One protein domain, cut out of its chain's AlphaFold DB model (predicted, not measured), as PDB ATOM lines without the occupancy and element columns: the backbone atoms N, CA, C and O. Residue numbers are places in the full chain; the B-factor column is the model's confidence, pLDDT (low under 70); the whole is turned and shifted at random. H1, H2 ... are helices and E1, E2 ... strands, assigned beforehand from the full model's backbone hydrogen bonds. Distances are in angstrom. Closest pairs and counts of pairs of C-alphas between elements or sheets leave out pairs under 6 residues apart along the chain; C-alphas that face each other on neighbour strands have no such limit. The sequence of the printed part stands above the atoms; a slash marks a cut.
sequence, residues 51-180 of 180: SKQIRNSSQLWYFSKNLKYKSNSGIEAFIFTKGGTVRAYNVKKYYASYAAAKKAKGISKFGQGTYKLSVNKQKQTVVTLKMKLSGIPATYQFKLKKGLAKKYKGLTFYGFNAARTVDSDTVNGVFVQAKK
ATOM      1  N   SER A  51      72.457  27.463  36.372       91.31
ATOM      2  CA  SER A  51      72.625  27.014  37.755       91.31
ATOM      3  C   SER A  51      71.348  27.172  38.587       91.31
ATOM      4  O   SER A  51      71.015  26.274  39.356       91.31
ATOM      5  N   LYS A  52      70.597  28.266  38.399       90.19
ATOM      6  CA  LYS A  52      69.310  28.506  39.070       90.19
ATOM      7  C   LYS A  52      68.197  27.604  38.534       90.19
ATOM      8  O   LYS A  52      67.330  27.213  39.301       90.19
ATOM      9  N   GLN A  53      68.219  27.257  37.245       91.88
ATOM     10  CA  GLN A  53      67.221  26.347  36.664       91.88
ATOM     11  C   GLN A  53      67.371  24.904  37.170       91.88
ATOM     12  O   GLN A  53      66.376  24.189  37.290       91.88
ATOM     13  N   ILE A  54      68.609  24.475  37.433       91.75
ATOM     14  CA  ILE A  54      68.935  23.103  37.844       91.75
ATOM     15  C   ILE A  54      68.881  22.947  39.363       91.75
ATOM     16  O   ILE A  54      68.377  21.940  39.862       91.75
ATOM     17  N   ARG A  55      69.383  23.935  40.112       88.31
ATOM     18  CA  ARG A  55      69.393  23.893  41.574       88.31
ATOM     19  C   ARG A  55      67.965  23.737  42.098       88.31
ATOM     20  O   ARG A  55      67.092  24.534  41.776       88.31
ATOM     21  N   ASN A  56      67.760  22.729  42.944       71.75
ATOM     22  CA  ASN A  56      66.473  22.421  43.582       71.75
ATOM     23  C   ASN A  56      65.325  22.142  42.591       71.75
ATOM     24  O   ASN A  56      64.157  22.363  42.911       71.75
ATOM     25  N   SER A  57      65.647  21.664  41.388       81.75
ATOM     26  CA  SER A  57      64.651  21.312  40.383       81.75
ATOM     27  C   SER A  57      64.078  19.917  40.638       81.75
ATOM     28  O   SER A  57      64.685  18.904  40.293       81.75
ATOM     29  N   SER A  58      62.856  19.855  41.172       84.50
ATOM     30  CA  SER A  58      62.088  18.604  41.310       84.50
ATOM     31  C   SER A  58      61.567  18.046  39.975       84.50
ATOM     32  O   SER A  58      60.869  17.031  39.948       84.50
ATOM     33  N   GLN A  59      61.891  18.699  38.856       91.75
ATOM     34  CA  GLN A  59      61.529  18.260  37.513       91.75
ATOM     35  C   GLN A  59      62.519  17.224  36.970       91.75
ATOM     36  O   GLN A  59      63.685  17.185  37.359       91.75
ATOM     37  N   LEU A  60      62.044  16.398  36.030       95.62
ATOM     38  CA  LEU A  60      62.897  15.473  35.290       95.62
ATOM     39  C   LEU A  60      63.728  16.244  34.261       95.62
ATOM     40  O   LEU A  60      63.175  16.865  33.351       95.62
ATOM     41  N   TRP A  61      65.046  16.156  34.402       97.56
ATOM     42  CA  TRP A  61      66.024  16.626  33.431       97.56
ATOM     43  C   TRP A  61      66.543  15.457  32.612       97.56
ATOM     44  O   TRP A  61      67.153  14.548  33.155       97.56
ATOM     45  N   TYR A  62      66.317  15.482  31.311       97.00
ATOM     46  CA  TYR A  62      66.699  14.430  30.385       97.00
ATOM     47  C   TYR A  62      68.006  14.767  29.687       97.00
ATOM     48  O   TYR A  62      68.176  15.900  29.231       97.00
ATOM     49  N   PHE A  63      68.874  13.770  29.529       96.75
ATOM     50  CA  PHE A  63      69.986  13.830  28.591       96.75
ATOM     51  C   PHE A  63      69.757  12.879  27.416       96.75
ATOM     52  O   PHE A  63      69.403  11.715  27.593       96.75
ATOM     53  N   SER A  64      69.978  13.367  26.197       95.25
ATOM     54  CA  SER A  64      69.948  12.545  24.984       95.25
ATOM     55  C   SER A  64      70.764  13.189  23.868       95.25
ATOM     56  O   SER A  64      70.991  14.398  23.880       95.25
ATOM     57  N   LYS A  65      71.172  12.409  22.853       93.12
ATOM     58  CA  LYS A  65      71.882  12.951  21.676       93.12
ATOM     59  C   LYS A  65      71.073  14.049  20.970       93.12
ATOM     60  O   LYS A  65      71.634  15.025  20.489       93.12
ATOM     61  N   ASN A  66      69.749  13.900  20.906       93.00
ATOM     62  CA  ASN A  66      68.809  14.930  20.462       93.00
ATOM     63  C   ASN A  66      67.367  14.559  20.869       93.00
ATOM     64  O   ASN A  66      67.082  13.419  21.233       93.00
ATOM     65  N   LEU A  67      66.416  15.492  20.732       91.56
ATOM     66  CA  LEU A  67      65.009  15.252  21.101       91.56
ATOM     67  C   LEU A  67      64.321  14.132  20.297       91.56
ATOM     68  O   LEU A  67      63.359  13.546  20.781       91.56
ATOM     69  N   LYS A  68      64.781  13.828  19.080       89.75
ATOM     70  CA  LYS A  68      64.231  12.753  18.239       89.75
ATOM     71  C   LYS A  68      64.896  11.394  18.497       89.75
ATOM     72  O   LYS A  68      64.454  10.405  17.918       89.75
ATOM     73  N   TYR A  69      65.930  11.341  19.336       81.38
ATOM     74  CA  TYR A  69      66.717  10.140  19.578       81.38
ATOM     75  C   TYR A  69      65.839   9.006  20.112       81.38
ATOM     76  O   TYR A  69      65.112   9.177  21.093       81.38
ATOM     77  N   LYS A  70      65.912   7.851  19.446       79.06
ATOM     78  CA  LYS A  70      65.319   6.598  19.910       79.06
ATOM     79  C   LYS A  70      66.412   5.836  20.649       79.06
ATOM     80  O   LYS A  70      67.458   5.569  20.069       79.06
ATOM     81  N   SER A  71      66.182   5.541  21.922       75.94
ATOM     82  CA  SER A  71      67.118   4.762  22.729       75.94
ATOM     83  C   SER A  71      66.520   3.396  23.016       75.94
ATOM     84  O   SER A  71      65.443   3.328  23.609       75.94
ATOM     85  N   ASN A  72      67.221   2.331  22.632       77.00
ATOM     86  CA  ASN A  72      66.812   0.958  22.948       77.00
ATOM     87  C   ASN A  72      66.972   0.667  24.445       77.00
ATOM     88  O   ASN A  72      66.155  -0.031  25.032       77.00
ATOM     89  N   SER A  73      67.977   1.276  25.076       76.75
ATOM     90  CA  SER A  73      68.208   1.199  26.516       76.75
ATOM     91  C   SER A  73      67.452   2.269  27.303       76.75
ATOM     92  O   SER A  73      67.600   2.311  28.513       76.75
ATOM     93  N   GLY A  74      66.652   3.126  26.656       86.25
ATOM     94  CA  GLY A  74      65.928   4.241  27.278       86.25
ATOM     95  C   GLY A  74      66.747   5.530  27.458       86.25
ATOM     96  O   GLY A  74      67.915   5.618  27.082       86.25
ATOM     97  N   ILE A  75      66.089   6.593  27.919       94.00
ATOM     98  CA  ILE A  75      66.638   7.954  28.023       94.00
ATOM     99  C   ILE A  75      67.064   8.200  29.468       94.00
ATOM    100  O   ILE A  75      66.300   7.942  30.400       94.00
ATOM    101  N   GLU A  76      68.263   8.741  29.658       94.69
ATOM    102  CA  GLU A  76      68.744   9.125  30.981       94.69
ATOM    103  C   GLU A  76      67.991  10.354  31.480       94.69
ATOM    104  O   GLU A  76      67.866  11.362  30.778       94.69
ATOM    105  N   ALA A  77      67.502  10.275  32.710       96.56
ATOM    106  CA  ALA A  77      66.800  11.347  33.380       96.56
ATOM    107  C   ALA A  77      67.320  11.541  34.805       96.56
ATOM    108  O   ALA A  77      67.654  10.587  35.505       96.56
ATOM    109  N   PHE A  78      67.344  12.787  35.257       96.50
ATOM    110  CA  PHE A  78      67.905  13.198  36.534       96.50
ATOM    111  C   PHE A  78      66.910  14.085  37.276       96.50
ATOM    112  O   PHE A  78      66.239  14.919  36.668       96.50
ATOM    113  N   ILE A  79      66.821  13.918  38.591       95.81
ATOM    114  CA  ILE A  79      66.081  14.822  39.479       95.81
ATOM    115  C   ILE A  79      67.064  15.406  40.479       95.81
ATOM    116  O   ILE A  79      67.755  14.653  41.170       95.81
ATOM    117  N   PHE A  80      67.097  16.734  40.565       94.56
ATOM    118  CA  PHE A  80      67.972  17.483  41.459       94.56
ATOM    119  C   PHE A  80      67.185  17.927  42.684       94.56
ATOM    120  O   PHE A  80      66.335  18.814  42.625       94.56
ATOM    121  N   THR A  81      67.459  17.311  43.823       88.31
ATOM    122  CA  THR A  81      66.741  17.598  45.063       88.31
ATOM    123  C   THR A  81      67.426  18.696  45.873       88.31
ATOM    124  O   THR A  81      68.587  19.063  45.643       88.31
ATOM    125  N   LYS A  82      66.672  19.262  46.825       79.56
ATOM    126  CA  LYS A  82      67.239  20.132  47.860       79.56
ATOM    127  C   LYS A  82      68.310  19.350  48.635       79.56
ATOM    128  O   LYS A  82      68.184  18.141  48.808       79.56
ATOM    129  N   GLY A  83      69.373  20.034  49.050       81.81
ATOM    130  CA  GLY A  83      70.495  19.409  49.765       81.81
ATOM    131  C   GLY A  83      71.593  18.818  48.871       81.81
ATOM    132  O   GLY A  83      72.380  18.008  49.337       81.81
ATOM    133  N   GLY A  84      71.665  19.198  47.587       90.31
ATOM    134  CA  GLY A  84      72.805  18.827  46.732       90.31
ATOM    135  C   GLY A  84      72.803  17.368  46.265       90.31
ATOM    136  O   GLY A  84      73.833  16.857  45.830       90.31
ATOM    137  N   THR A  85      71.657  16.694  46.337       93.38
ATOM    138  CA  THR A  85      71.488  15.293  45.939       93.38
ATOM    139  C   THR A  85      70.867  15.165  44.549       93.38
ATOM    140  O   THR A  85      70.109  16.025  44.094       93.38
ATOM    141  N   VAL A  86      71.218  14.091  43.845       95.25
ATOM    142  CA  VAL A  86      70.694  13.767  42.516       95.25
ATOM    143  C   VAL A  86      70.243  12.315  42.468       95.25
ATOM    144  O   VAL A  86      70.894  11.420  43.010       95.25
ATOM    145  N   ARG A  87      69.108  12.076  41.814       94.50
ATOM    146  CA  ARG A  87      68.586  10.737  41.529       94.50
ATOM    147  C   ARG A  87      68.579  10.528  40.026       94.50
ATOM    148  O   ARG A  87      68.065  11.382  39.307       94.50
ATOM    149  N   ALA A  88      69.134   9.408  39.583       94.88
ATOM    150  CA  ALA A  88      69.261   9.067  38.177       94.88
ATOM    151  C   ALA A  88      68.320   7.921  37.807       94.88
ATOM    152  O   ALA A  88      68.139   6.951  38.557       94.88
ATOM    153  N   TYR A  89      67.701   8.067  36.645       94.75
ATOM    154  CA  TYR A  89      66.628   7.224  36.168       94.75
ATOM    155  C   TYR A  89      66.771   6.939  34.689       94.75
ATOM    156  O   TYR A  89      67.209   7.785  33.915       94.75
ATOM    157  N   ASN A  90      66.305   5.769  34.295       94.56
ATOM    158  CA  ASN A  90      66.077   5.434  32.914       94.56
ATOM    159  C   ASN A  90      64.586   5.614  32.609       94.56
ATOM    160  O   ASN A  90      63.741   5.184  33.400       94.56
ATOM    161  N   VAL A  91      64.249   6.275  31.501       94.31
ATOM    162  CA  VAL A  91      62.860   6.435  31.057       94.31
ATOM    163  C   VAL A  91      62.642   5.922  29.639       94.31
ATOM    164  O   VAL A  91      63.464   6.113  28.749       94.31
ATOM    165  N   LYS A  92      61.465   5.346  29.387       91.12
ATOM    166  CA  LYS A  92      61.102   4.819  28.054       91.12
ATOM    167  C   LYS A  92      60.875   5.918  27.006       91.12
ATOM    168  O   LYS A  92      61.027   5.693  25.810       91.12
ATOM    169  N   LYS A  93      60.451   7.105  27.446       93.06
ATOM    170  CA  LYS A  93      60.168   8.288  26.617       93.06
ATOM    171  C   LYS A  93      60.225   9.554  27.469       93.06
ATOM    172  O   LYS A  93      60.299   9.477  28.690       93.06
ATOM    173  N   TYR A  94      60.123  10.720  26.838       95.06
ATOM    174  CA  TYR A  94      59.943  11.973  27.569       95.06
ATOM    175  C   TYR A  94      58.560  12.032  28.223       95.06
ATOM    176  O   TYR A  94      57.538  11.802  27.571       95.06
ATOM    177  N   TYR A  95      58.534  12.386  29.505       94.88
ATOM    178  CA  TYR A  95      57.321  12.646  30.274       94.88
ATOM    179  C   TYR A  95      57.306  14.102  30.745       94.88
ATOM    180  O   TYR A  95      58.351  14.680  31.042       94.88
ATOM    181  N   ALA A  96      56.116  14.688  30.865       94.25
ATOM    182  CA  ALA A  96      55.960  16.057  31.362       94.25
ATOM    183  C   ALA A  96      56.300  16.209  32.858       94.25
ATOM    184  O   ALA A  96      56.493  17.319  33.339       94.25
ATOM    185  N   SER A  97      56.326  15.110  33.618       94.81
ATOM    186  CA  SER A  97      56.656  15.121  35.043       94.81
ATOM    187  C   SER A  97      57.083  13.740  35.537       94.81
ATOM    188  O   SER A  97      56.785  12.717  34.911       94.81
ATOM    189  N   TYR A  98      57.731  13.706  36.703       94.38
ATOM    190  CA  TYR A  98      58.047  12.461  37.408       94.38
ATOM    191  C   TYR A  98      56.793  11.639  37.730       94.38
ATOM    192  O   TYR A  98      56.773  10.430  37.510       94.38
ATOM    193  N   ALA A  99      55.721  12.298  38.180       94.50
ATOM    194  CA  ALA A  99      54.452  11.638  38.478       94.50
ATOM    195  C   ALA A  99      53.846  10.967  37.234       94.50
ATOM    196  O   ALA A  99      53.401   9.822  37.309       94.50
ATOM    197  N   ALA A 100      53.895  11.631  36.072       95.06
ATOM    198  CA  ALA A 100      53.425  11.053  34.814       95.06
ATOM    199  C   ALA A 100      54.260   9.831  34.396       95.06
ATOM    200  O   ALA A 100      53.702   8.825  33.957       95.06
ATOM    201  N   ALA A 101      55.583   9.894  34.574       95.25
ATOM    202  CA  ALA A 101      56.474   8.773  34.293       95.25
ATOM    203  C   ALA A 101      56.201   7.573  35.221       95.25
ATOM    204  O   ALA A 101      56.120   6.436  34.750       95.25
ATOM    205  N   LYS A 102      55.988   7.833  36.521       95.38
ATOM    206  CA  LYS A 102      55.649   6.814  37.527       95.38
ATOM    207  C   LYS A 102      54.296   6.160  37.233       95.38
ATOM    208  O   LYS A 102      54.222   4.936  37.199       95.38
ATOM    209  N   LYS A 103      53.254   6.953  36.945       95.94
ATOM    210  CA  LYS A 103      51.909   6.452  36.592       95.94
ATOM    211  C   LYS A 103      51.948   5.533  35.369       95.94
ATOM    212  O   LYS A 103      51.264   4.521  35.337       95.94
ATOM    213  N   ALA A 104      52.782   5.860  34.384       95.19
ATOM    214  CA  ALA A 104      52.951   5.063  33.174       95.19
ATOM    215  C   ALA A 104      53.898   3.857  33.332       95.19
ATOM    216  O   ALA A 104      54.223   3.231  32.324       95.19
ATOM    217  N   LYS A 105      54.410   3.570  34.544       94.75
ATOM    218  CA  LYS A 105      55.446   2.545  34.799       94.75
ATOM    219  C   LYS A 105      56.632   2.655  33.821       94.75
ATOM    220  O   LYS A 105      57.184   1.666  33.342       94.75
ATOM    221  N   GLY A 106      56.974   3.891  33.455       93.06
ATOM    222  CA  GLY A 106      57.914   4.208  32.379       93.06
ATOM    223  C   GLY A 106      59.252   4.747  32.859       93.06
ATOM    224  O   GLY A 106      59.977   5.323  32.051       93.06
ATOM    225  N   ILE A 107      59.531   4.617  34.157       94.56
ATOM    226  CA  ILE A 107      60.722   5.129  34.825       94.56
ATOM    227  C   ILE A 107      61.277   4.081  35.788       94.56
ATOM    228  O   ILE A 107      60.531   3.526  36.592       94.56
ATOM    229  N   SER A 108      62.582   3.839  35.730       94.31
ATOM    230  CA  SER A 108      63.311   2.964  36.651       94.31
ATOM    231  C   SER A 108      64.511   3.712  37.222       94.31
ATOM    232  O   SER A 108      65.239   4.391  36.503       94.31
ATOM    233  N   LYS A 109      64.702   3.659  38.544       93.75
ATOM    234  CA  LYS A 109      65.863   4.283  39.196       93.75
ATOM    235  C   LYS A 109      67.072   3.373  39.000       93.75
ATOM    236  O   LYS A 109      66.975   2.195  39.317       93.75
ATOM    237  N   PHE A 110      68.196   3.926  38.555       91.88
ATOM    238  CA  PHE A 110      69.450   3.174  38.419       91.88
ATOM    239  C   PHE A 110      70.591   3.736  39.271       91.88
ATOM    240  O   PHE A 110      71.622   3.092  39.429       91.88
ATOM    241  N   GLY A 111      70.432   4.941  39.825       92.25
ATOM    242  CA  GLY A 111      71.506   5.570  40.580       92.25
ATOM    243  C   GLY A 111      71.046   6.697  41.487       92.25
ATOM    244  O   GLY A 111      69.936   7.233  41.380       92.25
ATOM    245  N   GLN A 112      71.928   7.050  42.411       93.69
ATOM    246  CA  GLN A 112      71.808   8.235  43.250       93.69
ATOM    247  C   GLN A 112      73.192   8.746  43.638       93.69
ATOM    248  O   GLN A 112      74.174   8.002  43.597       93.69
ATOM    249  N   GLY A 113      73.254  10.005  44.048       94.69
ATOM    250  CA  GLY A 113      74.482  10.600  44.540       94.69
ATOM    251  C   GLY A 113      74.334  12.084  44.815       94.69
ATOM    252  O   GLY A 113      73.252  12.558  45.169       94.69
ATOM    253  N   THR A 114      75.423  12.820  44.627       95.69
ATOM    254  CA  THR A 114      75.476  14.268  44.830       95.69
ATOM    255  C   THR A 114      75.729  14.999  43.522       95.69
ATOM    256  O   THR A 114      76.264  14.434  42.564       95.69
ATOM    257  N   TYR A 115      75.332  16.267  43.469       95.94
ATOM    258  CA  TYR A 115      75.652  17.148  42.356       95.94
ATOM    259  C   TYR A 115      76.351  18.421  42.825       95.94
ATOM    260  O   TYR A 115      76.070  18.961  43.892       95.94
ATOM    261  N   LYS A 116      77.235  18.935  41.972       95.50
ATOM    262  CA  LYS A 116      77.874  20.241  42.119       95.50
ATOM    263  C   LYS A 116      77.660  21.046  40.848       95.50
ATOM    264  O   LYS A 116      77.763  20.521  39.742       95.50
ATOM    265  N   LEU A 117      77.375  22.330  41.022       95.12
ATOM    266  CA  LEU A 117      77.317  23.304  39.941       95.12
ATOM    267  C   LEU A 117      78.549  24.198  40.043       95.12
ATOM    268  O   LEU A 117      78.810  24.762  41.104       95.12
ATOM    269  N   SER A 118      79.287  24.332  38.952       95.75
ATOM    270  CA  SER A 118      80.404  25.266  38.831       95.75
ATOM    271  C   SER A 118      80.320  26.027  37.515       95.75
ATOM    272  O   SER A 118      79.494  25.727  36.650       95.75
ATOM    273  N   VAL A 119      81.161  27.043  37.372       95.06
ATOM    274  CA  VAL A 119      81.369  27.754  36.113       95.06
ATOM    275  C   VAL A 119      82.813  27.511  35.693       95.06
ATOM    276  O   VAL A 119      83.717  27.633  36.516       95.06
ATOM    277  N   ASN A 120      83.031  27.094  34.448       92.56
ATOM    278  CA  ASN A 120      84.381  26.873  33.931       92.56
ATOM    279  C   ASN A 120      85.032  28.186  33.457       92.56
ATOM    280  O   ASN A 120      84.399  29.243  33.430       92.56
ATOM    281  N   LYS A 121      86.295  28.106  33.023       91.44
ATOM    282  CA  LYS A 121      87.052  29.257  32.500       91.44
ATOM    283  C   LYS A 121      86.370  29.918  31.290       91.44
ATOM    284  O   LYS A 121      86.460  31.126  31.118       91.44
ATOM    285  N   GLN A 122      85.618  29.153  30.499       92.38
ATOM    286  CA  GLN A 122      84.819  29.627  29.363       92.38
ATOM    287  C   GLN A 122      83.443  30.194  29.768       92.38
ATOM    288  O   GLN A 122      82.573  30.363  28.915       92.38
ATOM    289  N   LYS A 123      83.214  30.467  31.061       91.50
ATOM    290  CA  LYS A 123      81.951  30.991  31.611       91.50
ATOM    291  C   LYS A 123      80.730  30.090  31.358       91.50
ATOM    292  O   LYS A 123      79.589  30.546  31.381       91.50
ATOM    293  N   GLN A 124      80.946  28.793  31.148       94.56
ATOM    294  CA  GLN A 124      79.884  27.803  30.971       94.56
ATOM    295  C   GLN A 124      79.557  27.135  32.301       94.56
ATOM    296  O   GLN A 124      80.453  26.781  33.067       94.56
ATOM    297  N   THR A 125      78.268  26.916  32.559       96.94
ATOM    298  CA  THR A 125      77.847  26.122  33.718       96.94
ATOM    299  C   THR A 125      78.199  24.655  33.492       96.94
ATOM    300  O   THR A 125      77.854  24.074  32.461       96.94
ATOM    301  N   VAL A 126      78.854  24.056  34.478       97.62
ATOM    302  CA  VAL A 126      79.184  22.636  34.525       97.62
ATOM    303  C   VAL A 126      78.402  21.991  35.662       97.62
ATOM    304  O   VAL A 126      78.433  22.463  36.800       97.62
ATOM    305  N   VAL A 127      77.684  20.918  35.343       97.38
ATOM    306  CA  VAL A 127      76.968  20.078  36.304       97.38
ATOM    307  C   VAL A 127      77.785  18.810  36.499       97.38
ATOM    308  O   VAL A 127      77.887  18.002  35.581       97.38
ATOM    309  N   THR A 128      78.362  18.625  37.678       96.88
ATOM    310  CA  THR A 128      79.093  17.401  38.020       96.88
ATOM    311  C   THR A 128      78.217  16.542  38.912       96.88
ATOM    312  O   THR A 128      77.809  17.008  39.973       96.88
ATOM    313  N   LEU A 129      77.942  15.307  38.506       96.19
ATOM    314  CA  LEU A 129      77.252  14.308  39.316       96.19
ATOM    315  C   LEU A 129      78.270  13.273  39.780       96.19
ATOM    316  O   LEU A 129      78.944  12.664  38.953       96.19
ATOM    317  N   LYS A 130      78.353  13.053  41.090       95.19
ATOM    318  CA  LYS A 130      79.091  11.932  41.678       95.19
ATOM    319  C   LYS A 130      78.070  10.908  42.136       95.19
ATOM    320  O   LYS A 130      77.340  11.170  43.091       95.19
ATOM    321  N   MET A 131      77.970   9.788  41.432       92.00
ATOM    322  CA  MET A 131      76.913   8.798  41.634       92.00
ATOM    323  C   MET A 131      77.485   7.411  41.903       92.00
ATOM    324  O   MET A 131      78.633   7.134  41.577       92.00
ATOM    325  N   LYS A 132      76.654   6.531  42.466       88.19
ATOM    326  CA  LYS A 132      76.890   5.083  42.465       88.19
ATOM    327  C   LYS A 132      75.886   4.420  41.521       88.19
ATOM    328  O   LYS A 132      74.678   4.582  41.715       88.19
ATOM    329  N   LEU A 133      76.382   3.712  40.511       80.94
ATOM    330  CA  LEU A 133      75.605   2.908  39.565       80.94
ATOM    331  C   LEU A 133      75.780   1.446  39.958       80.94
ATOM    332  O   LEU A 133      76.880   0.918  39.846       80.94
ATOM    333  N   SER A 134      74.733   0.813  40.485       74.88
ATOM    334  CA  SER A 134      74.812  -0.587  40.942       74.88
ATOM    335  C   SER A 134      76.012  -0.871  41.870       74.88
ATOM    336  O   SER A 134      76.638  -1.919  41.788       74.88
ATOM    337  N   GLY A 135      76.364   0.091  42.733       76.56
ATOM    338  CA  GLY A 135      77.503   0.000  43.660       76.56
ATOM    339  C   GLY A 135      78.819   0.592  43.140       76.56
ATOM    340  O   GLY A 135      79.643   1.006  43.952       76.56
ATOM    341  N   ILE A 136      78.981   0.746  41.822       83.12
ATOM    342  CA  ILE A 136      80.209   1.262  41.206       83.12
ATOM    343  C   ILE A 136      80.169   2.798  41.168       83.12
ATOM    344  O   ILE A 136      79.178   3.377  40.705       83.12
ATOM    345  N   PRO A 137      81.206   3.495  41.668       88.75
ATOM    346  CA  PRO A 137      81.280   4.946  41.578       88.75
ATOM    347  C   PRO A 137      81.429   5.385  40.116       88.75
ATOM    348  O   PRO A 137      82.279   4.884  39.393       88.75
ATOM    349  N   ALA A 138      80.624   6.357  39.703       90.94
ATOM    350  CA  ALA A 138      80.678   6.949  38.375       90.94
ATOM    351  C   ALA A 138      80.550   8.470  38.472       90.94
ATOM    352  O   ALA A 138      79.735   8.999  39.242       90.94
ATOM    353  N   THR A 139      81.334   9.183  37.664       94.69
ATOM    354  CA  THR A 139      81.294  10.646  37.604       94.69
ATOM    355  C   THR A 139      80.782  11.102  36.251       94.69
ATOM    356  O   THR A 139      81.363  10.809  35.214       94.69
ATOM    357  N   TYR A 140      79.699  11.873  36.277       95.38
ATOM    358  CA  TYR A 140      79.109  12.473  35.091       95.38
ATOM    359  C   TYR A 140      79.402  13.960  35.113       95.38
ATOM    360  O   TYR A 140      79.200  14.622  36.131       95.38
ATOM    361  N   GLN A 141      79.810  14.512  33.981       97.25
ATOM    362  CA  GLN A 141      79.967  15.948  33.828       97.25
ATOM    363  C   GLN A 141      79.140  16.441  32.647       97.25
ATOM    364  O   GLN A 141      79.346  16.008  31.523       97.25
ATOM    365  N   PHE A 142      78.232  17.385  32.883       97.81
ATOM    366  CA  PHE A 142      77.472  18.056  31.834       97.81
ATOM    367  C   PHE A 142      77.959  19.491  31.688       97.81
ATOM    368  O   PHE A 142      77.737  20.330  32.560       97.81
ATOM    369  N   LYS A 143      78.591  19.794  30.559       97.62
ATOM    370  CA  LYS A 143      78.952  21.154  30.161       97.62
ATOM    371  C   LYS A 143      77.790  21.767  29.392       97.62
ATOM    372  O   LYS A 143      77.508  21.356  28.263       97.62
ATOM    373  N   LEU A 144      77.106  22.729  30.004       97.50
ATOM    374  CA  LEU A 144      75.941  23.389  29.419       97.50
ATOM    375  C   LEU A 144      76.394  24.484  28.452       97.50
ATOM    376  O   LEU A 144      77.198  25.349  28.798       97.50
ATOM    377  N   LYS A 145      75.880  24.425  27.225       94.94
ATOM    378  CA  LYS A 145      76.201  25.337  26.123       94.94
ATOM    379  C   LYS A 145      75.030  26.312  25.918       94.94
ATOM    380  O   LYS A 145      74.505  26.887  26.868       94.94
ATOM    381  N   LYS A 146      74.610  26.507  24.666       94.00
ATOM    382  CA  LYS A 146      73.514  27.403  24.284       94.00
ATOM    383  C   LYS A 146      72.173  26.923  24.848       94.00
ATOM    384  O   LYS A 146      71.861  25.735  24.772       94.00
ATOM    385  N   GLY A 147      71.374  27.861  25.359       95.62
ATOM    386  CA  GLY A 147      70.000  27.602  25.778       95.62
ATOM    387  C   GLY A 147      69.105  27.157  24.617       95.62
ATOM    388  O   GLY A 147      69.310  27.542  23.466       95.62
ATOM    389  N   LEU A 148      68.110  26.333  24.928       95.00
ATOM    390  CA  LEU A 148      67.211  25.692  23.977       95.00
ATOM    391  C   LEU A 148      65.772  25.735  24.502       95.00
ATOM    392  O   LEU A 148      65.519  25.475  25.679       95.00
ATOM    393  N   ALA A 149      64.835  26.036  23.605       96.31
ATOM    394  CA  ALA A 149      63.404  25.871  23.813       96.31
ATOM    395  C   ALA A 149      62.774  25.312  22.531       96.31
ATOM    396  O   ALA A 149      62.994  25.861  21.452       96.31
ATOM    397  N   LYS A 150      62.047  24.191  22.608       94.44
ATOM    398  CA  LYS A 150      61.513  23.516  21.409       94.44
ATOM    399  C   LYS A 150      60.267  22.692  21.709       94.44
ATOM    400  O   LYS A 150      60.204  22.022  22.730       94.44
ATOM    401  N   LYS A 151      59.301  22.689  20.788       94.00
ATOM    402  CA  LYS A 151      58.152  21.773  20.822       94.00
ATOM    403  C   LYS A 151      58.479  20.466  20.101       94.00
ATOM    404  O   LYS A 151      59.067  20.484  19.019       94.00
ATOM    405  N   TYR A 152      58.096  19.337  20.691       92.94
ATOM    406  CA  TYR A 152      58.198  18.015  20.075       92.94
ATOM    407  C   TYR A 152      57.209  17.035  20.724       92.94
ATOM    408  O   TYR A 152      57.140  16.952  21.946       92.94
ATOM    409  N   LYS A 153      56.442  16.291  19.910       90.44
ATOM    410  CA  LYS A 153      55.443  15.294  20.361       90.44
ATOM    411  C   LYS A 153      54.498  15.803  21.467       90.44
ATOM    412  O   LYS A 153      54.275  15.121  22.463       90.44
ATOM    413  N   GLY A 154      53.970  17.019  21.301       91.06
ATOM    414  CA  GLY A 154      53.028  17.621  22.255       91.06
ATOM    415  C   GLY A 154      53.646  18.045  23.593       91.06
ATOM    416  O   GLY A 154      52.910  18.362  24.519       91.06
ATOM    417  N   LEU A 155      54.978  18.045  23.701       94.19
ATOM    418  CA  LEU A 155      55.714  18.571  24.844       94.19
ATOM    419  C   LEU A 155      56.544  19.779  24.425       94.19
ATOM    420  O   LEU A 155      57.075  19.847  23.312       94.19
ATOM    421  N   THR A 156      56.706  20.704  25.356       95.56
ATOM    422  CA  THR A 156      57.611  21.836  25.255       95.56
ATOM    423  C   THR A 156      58.848  21.571  26.105       95.56
ATOM    424  O   THR A 156      58.769  21.394  27.320       95.56
ATOM    425  N   PHE A 157      60.005  21.542  25.457       96.06
ATOM    426  CA  PHE A 157      61.300  21.306  26.075       96.06
ATOM    427  C   PHE A 157      62.009  22.621  26.339       96.06
ATOM    428  O   PHE A 157      62.034  23.485  25.463       96.06
ATOM    429  N   TYR A 158      62.629  22.730  27.509       95.94
ATOM    430  CA  TYR A 158      63.464  23.860  27.907       95.94
ATOM    431  C   TYR A 158      64.779  23.334  28.467       95.94
ATOM    432  O   TYR A 158      64.790  22.337  29.181       95.94
ATOM    433  N   GLY A 159      65.890  23.995  28.177       96.44
ATOM    434  CA  GLY A 159      67.181  23.605  28.730       96.44
ATOM    435  C   GLY A 159      68.313  24.077  27.848       96.44
ATOM    436  O   GLY A 159      68.342  25.246  27.468       96.44
ATOM    437  N   PHE A 160      69.243  23.179  27.536       97.56
ATOM    438  CA  PHE A 160      70.510  23.532  26.904       97.56
ATOM    439  C   PHE A 160      70.955  22.468  25.905       97.56
ATOM    440  O   PHE A 160      70.714  21.277  26.097       97.56
ATOM    441  N   ASN A 161      71.689  22.884  24.878       97.44
ATOM    442  CA  ASN A 161      72.667  21.990  24.267       97.44
ATOM    443  C   ASN A 161      73.741  21.683  25.316       97.44
ATOM    444  O   ASN A 161      74.139  22.571  26.070       97.44
ATOM    445  N   ALA A 162      74.220  20.450  25.369       97.50
ATOM    446  CA  ALA A 162      75.169  20.017  26.381       97.50
ATOM    447  C   ALA A 162      76.202  19.053  25.800       97.50
ATOM    448  O   ALA A 162      75.964  18.395  24.789       97.50
ATOM    449  N   ALA A 163      77.356  18.971  26.450       97.44
ATOM    450  CA  ALA A 163      78.268  17.846  26.303       97.44
ATOM    451  C   ALA A 163      78.284  17.083  27.625       97.44
ATOM    452  O   ALA A 163      78.479  17.703  28.669       97.44
ATOM    453  N   ARG A 164      78.038  15.775  27.577       96.75
ATOM    454  CA  ARG A 164      78.126  14.875  28.724       96.75
ATOM    455  C   ARG A 164      79.421  14.087  28.628       96.75
ATOM    456  O   ARG A 164      79.623  13.429  27.616       96.75
ATOM    457  N   THR A 165      80.219  14.101  29.682       95.75
ATOM    458  CA  THR A 165      81.420  13.279  29.824       95.75
ATOM    459  C   THR A 165      81.210  12.258  30.938       95.75
ATOM    460  O   THR A 165      80.755  12.636  32.020       95.75
ATOM    461  N   VAL A 166      81.517  10.992  30.666       91.19
ATOM    462  CA  VAL A 166      81.545   9.881  31.634       91.19
ATOM    463  C   VAL A 166      82.804   9.082  31.334       91.19
ATOM    464  O   VAL A 166      83.011   8.753  30.177       91.19
ATOM    465  N   ASP A 167      83.656   8.839  32.331       84.94
ATOM    466  CA  ASP A 167      84.886   8.040  32.186       84.94
ATOM    467  C   ASP A 167      85.735   8.415  30.951       84.94
ATOM    468  O   ASP A 167      86.239   7.571  30.224       84.94
ATOM    469  N   SER A 168      85.895   9.726  30.725       84.81
ATOM    470  CA  SER A 168      86.585  10.363  29.581       84.81
ATOM    471  C   SER A 168      85.817  10.396  28.252       84.81
ATOM    472  O   SER A 168      86.107  11.250  27.408       84.81
ATOM    473  N   ASP A 169      84.755   9.610  28.096       90.94
ATOM    474  CA  ASP A 169      83.927   9.608  26.892       90.94
ATOM    475  C   ASP A 169      82.955  10.782  26.864       90.94
ATOM    476  O   ASP A 169      82.043  10.902  27.687       90.94
ATOM    477  N   THR A 170      83.123  11.657  25.869       95.50
ATOM    478  CA  THR A 170      82.303  12.861  25.711       95.50
ATOM    479  C   THR A 170      81.287  12.723  24.582       95.50
ATOM    480  O   THR A 170      81.630  12.594  23.411       95.50
ATOM    481  N   VAL A 171      80.008  12.865  24.923       95.19
ATOM    482  CA  VAL A 171      78.879  12.821  23.992       95.19
ATOM    483  C   VAL A 171      78.174  14.172  23.960       95.19
ATOM    484  O   VAL A 171      77.725  14.692  24.983       95.19
ATOM    485  N   ASN A 172      78.026  14.744  22.764       97.06
ATOM    486  CA  ASN A 172      77.204  15.935  22.560       97.06
ATOM    487  C   ASN A 172      75.715  15.572  22.507       97.06
ATOM    488  O   ASN A 172      75.326  14.545  21.951       97.06
ATOM    489  N   GLY A 173      74.878  16.444  23.057       96.50
ATOM    490  CA  GLY A 173      73.441  16.241  23.082       96.50
ATOM    491  C   GLY A 173      72.665  17.433  23.622       96.50
ATOM    492  O   GLY A 173      73.099  18.585  23.540       96.50
ATOM    493  N   VAL A 174      71.500  17.142  24.187       97.31
ATOM    494  CA  VAL A 174      70.617  18.105  24.842       97.31
ATOM    495  C   VAL A 174      70.399  17.698  26.292       97.31
ATOM    496  O   VAL A 174      70.267  16.516  26.595       97.31
ATOM    497  N   PHE A 175      70.353  18.690  27.178       97.81
ATOM    498  CA  PHE A 175      70.020  18.536  28.587       97.81
ATOM    499  C   PHE A 175      68.807  19.405  28.911       97.81
ATOM    500  O   PHE A 175      68.906  20.636  28.928       97.81
ATOM    501  N   VAL A 176      67.641  18.780  29.071       97.31
ATOM    502  CA  VAL A 176      66.348  19.478  28.995       97.31
ATOM    503  C   VAL A 176      65.331  18.967  30.003       97.31
ATOM    504  O   VAL A 176      65.254  17.778  30.271       97.31
ATOM    505  N   GLN A 177      64.476  19.855  30.486       96.19
ATOM    506  CA  GLN A 177      63.198  19.513  31.114       96.19
ATOM    507  C   GLN A 177      62.085  19.528  30.058       96.19
ATOM    508  O   GLN A 177      62.179  20.248  29.061       96.19
ATOM    509  N   ALA A 178      61.016  18.770  30.291       94.81
ATOM    510  CA  ALA A 178      59.839  18.740  29.426       94.81
ATOM    511  C   ALA A 178      58.594  19.182  30.198       94.81
ATOM    512  O   ALA A 178      58.401  18.785  31.343       94.81
ATOM    513  N   LYS A 179      57.736  19.970  29.551       91.75
ATOM    514  CA  LYS A 179      56.429  20.416  30.049       91.75
ATOM    515  C   LYS A 179      55.368  20.151  28.982       91.75
ATOM    516  O   LYS A 179      55.727  19.972  27.820       91.75
ATOM    517  N   LYS A 180      54.091  20.090  29.357       86.38
ATOM    518  CA  LYS A 180      53.006  20.165  28.367       86.38
ATOM    519  C   LYS A 180      52.915  21.593  27.837       86.38
ATOM    520  O   LYS A 180      53.031  22.515  28.671       86.38
TER     521      LYS A 180
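This is residues 51 to 180 of the 180 residues of an uncharacterized protein of Pediococcus ethanolidurans (UniProt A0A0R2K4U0). Picture a closed barrel of eight antiparallel strands, E1 to E8, standing round the ring in chain order, with two short helices, H1 and H2, on its outside. The long strands E4, E6, E7 and E8 bend strongly as they go round it, while E1 and E2 are short. The printed part has 130 residues, in the order H1 E1 E2 E3 H2 E4 E5 E6 E7 E8, and its class is mostly strand. It is compact, with a radius of gyration of the C-alphas of 13.7 A and spans of 38 by 34 by 28 A.

Begin with the longest strand, E6, residues 136 to 152: find C-alpha 136 at (80.209, 1.262, 41.206) and run 34.8 A to C-alpha 152, with a bend of 98 degrees at residue 149. E7, residues 155 to 166, spans 28.1 A and bends by 67 degrees at 158; E8, residues 169 to 179, spans 29.7 A, bends by 56 degrees at 172 and ends at (56.429, 20.416, 30.049). Before E6 come E4, residues 107 to 119, 30.7 A with a bend of 80 degrees at 110, and E5, residues 125 to 133, 24.0 A. Earlier lie E1, residues 61 to 64, 10.2 A; E2, residues 75 to 80, 16.5 A; and E3, residues 85 to 91, 19.3 A. H1, residues 51 to 54, starts at (72.625, 27.014, 37.755); H2 is residues 98 to 103.

Look first at hairpin E6 and E7, where N 143 and O 163 are 2.8 A apart. From E7 step to E8 at N 160 and O 175, 2.9 A. The ring closes from E8 to E1 at N 62 and O 176, 2.7 A. E1 to E2 to E3 is a meander, each strand the antiparallel neighbour of the one before: see N 61 and O 78, 2.8 A, then N 77 and O 89, 2.8 A. E3 and E4 are antiparallel neighbours, with N 88 and O 111 within hydrogen-bond range at 2.9 A. A second meander, E4 to E8, continues through N 116 and O 128, 2.8 A, and N 129 and O 140, 2.8 A. H1 is on the barrel, outside it, at a height over the sheet of 6.3 A and over none of the strands; its closest C-alphas to E4 are Ser 51 and Leu 117, 6.4 A. H2, also outside, has a height of 9.0 A and is only just over E4, with 3 of its C-alphas there; it runs along the strands, at 3 degrees to E4 on the local plane. The closest C-alphas of H2 and E4 are Ala 101 and Ile 107, 5.6 A. H1 and H2 are apart. In H2 every O i to N i+4 pair is within hydrogen-bond range; H1 is too short for such a pair.

The two C-alphas farthest apart, Lys 103 and Lys 121, are 42.1 A from each other. The printed part has no cut and no long link. The mean pLDDT of the printed part is 92.5, and no printed residue is under 70.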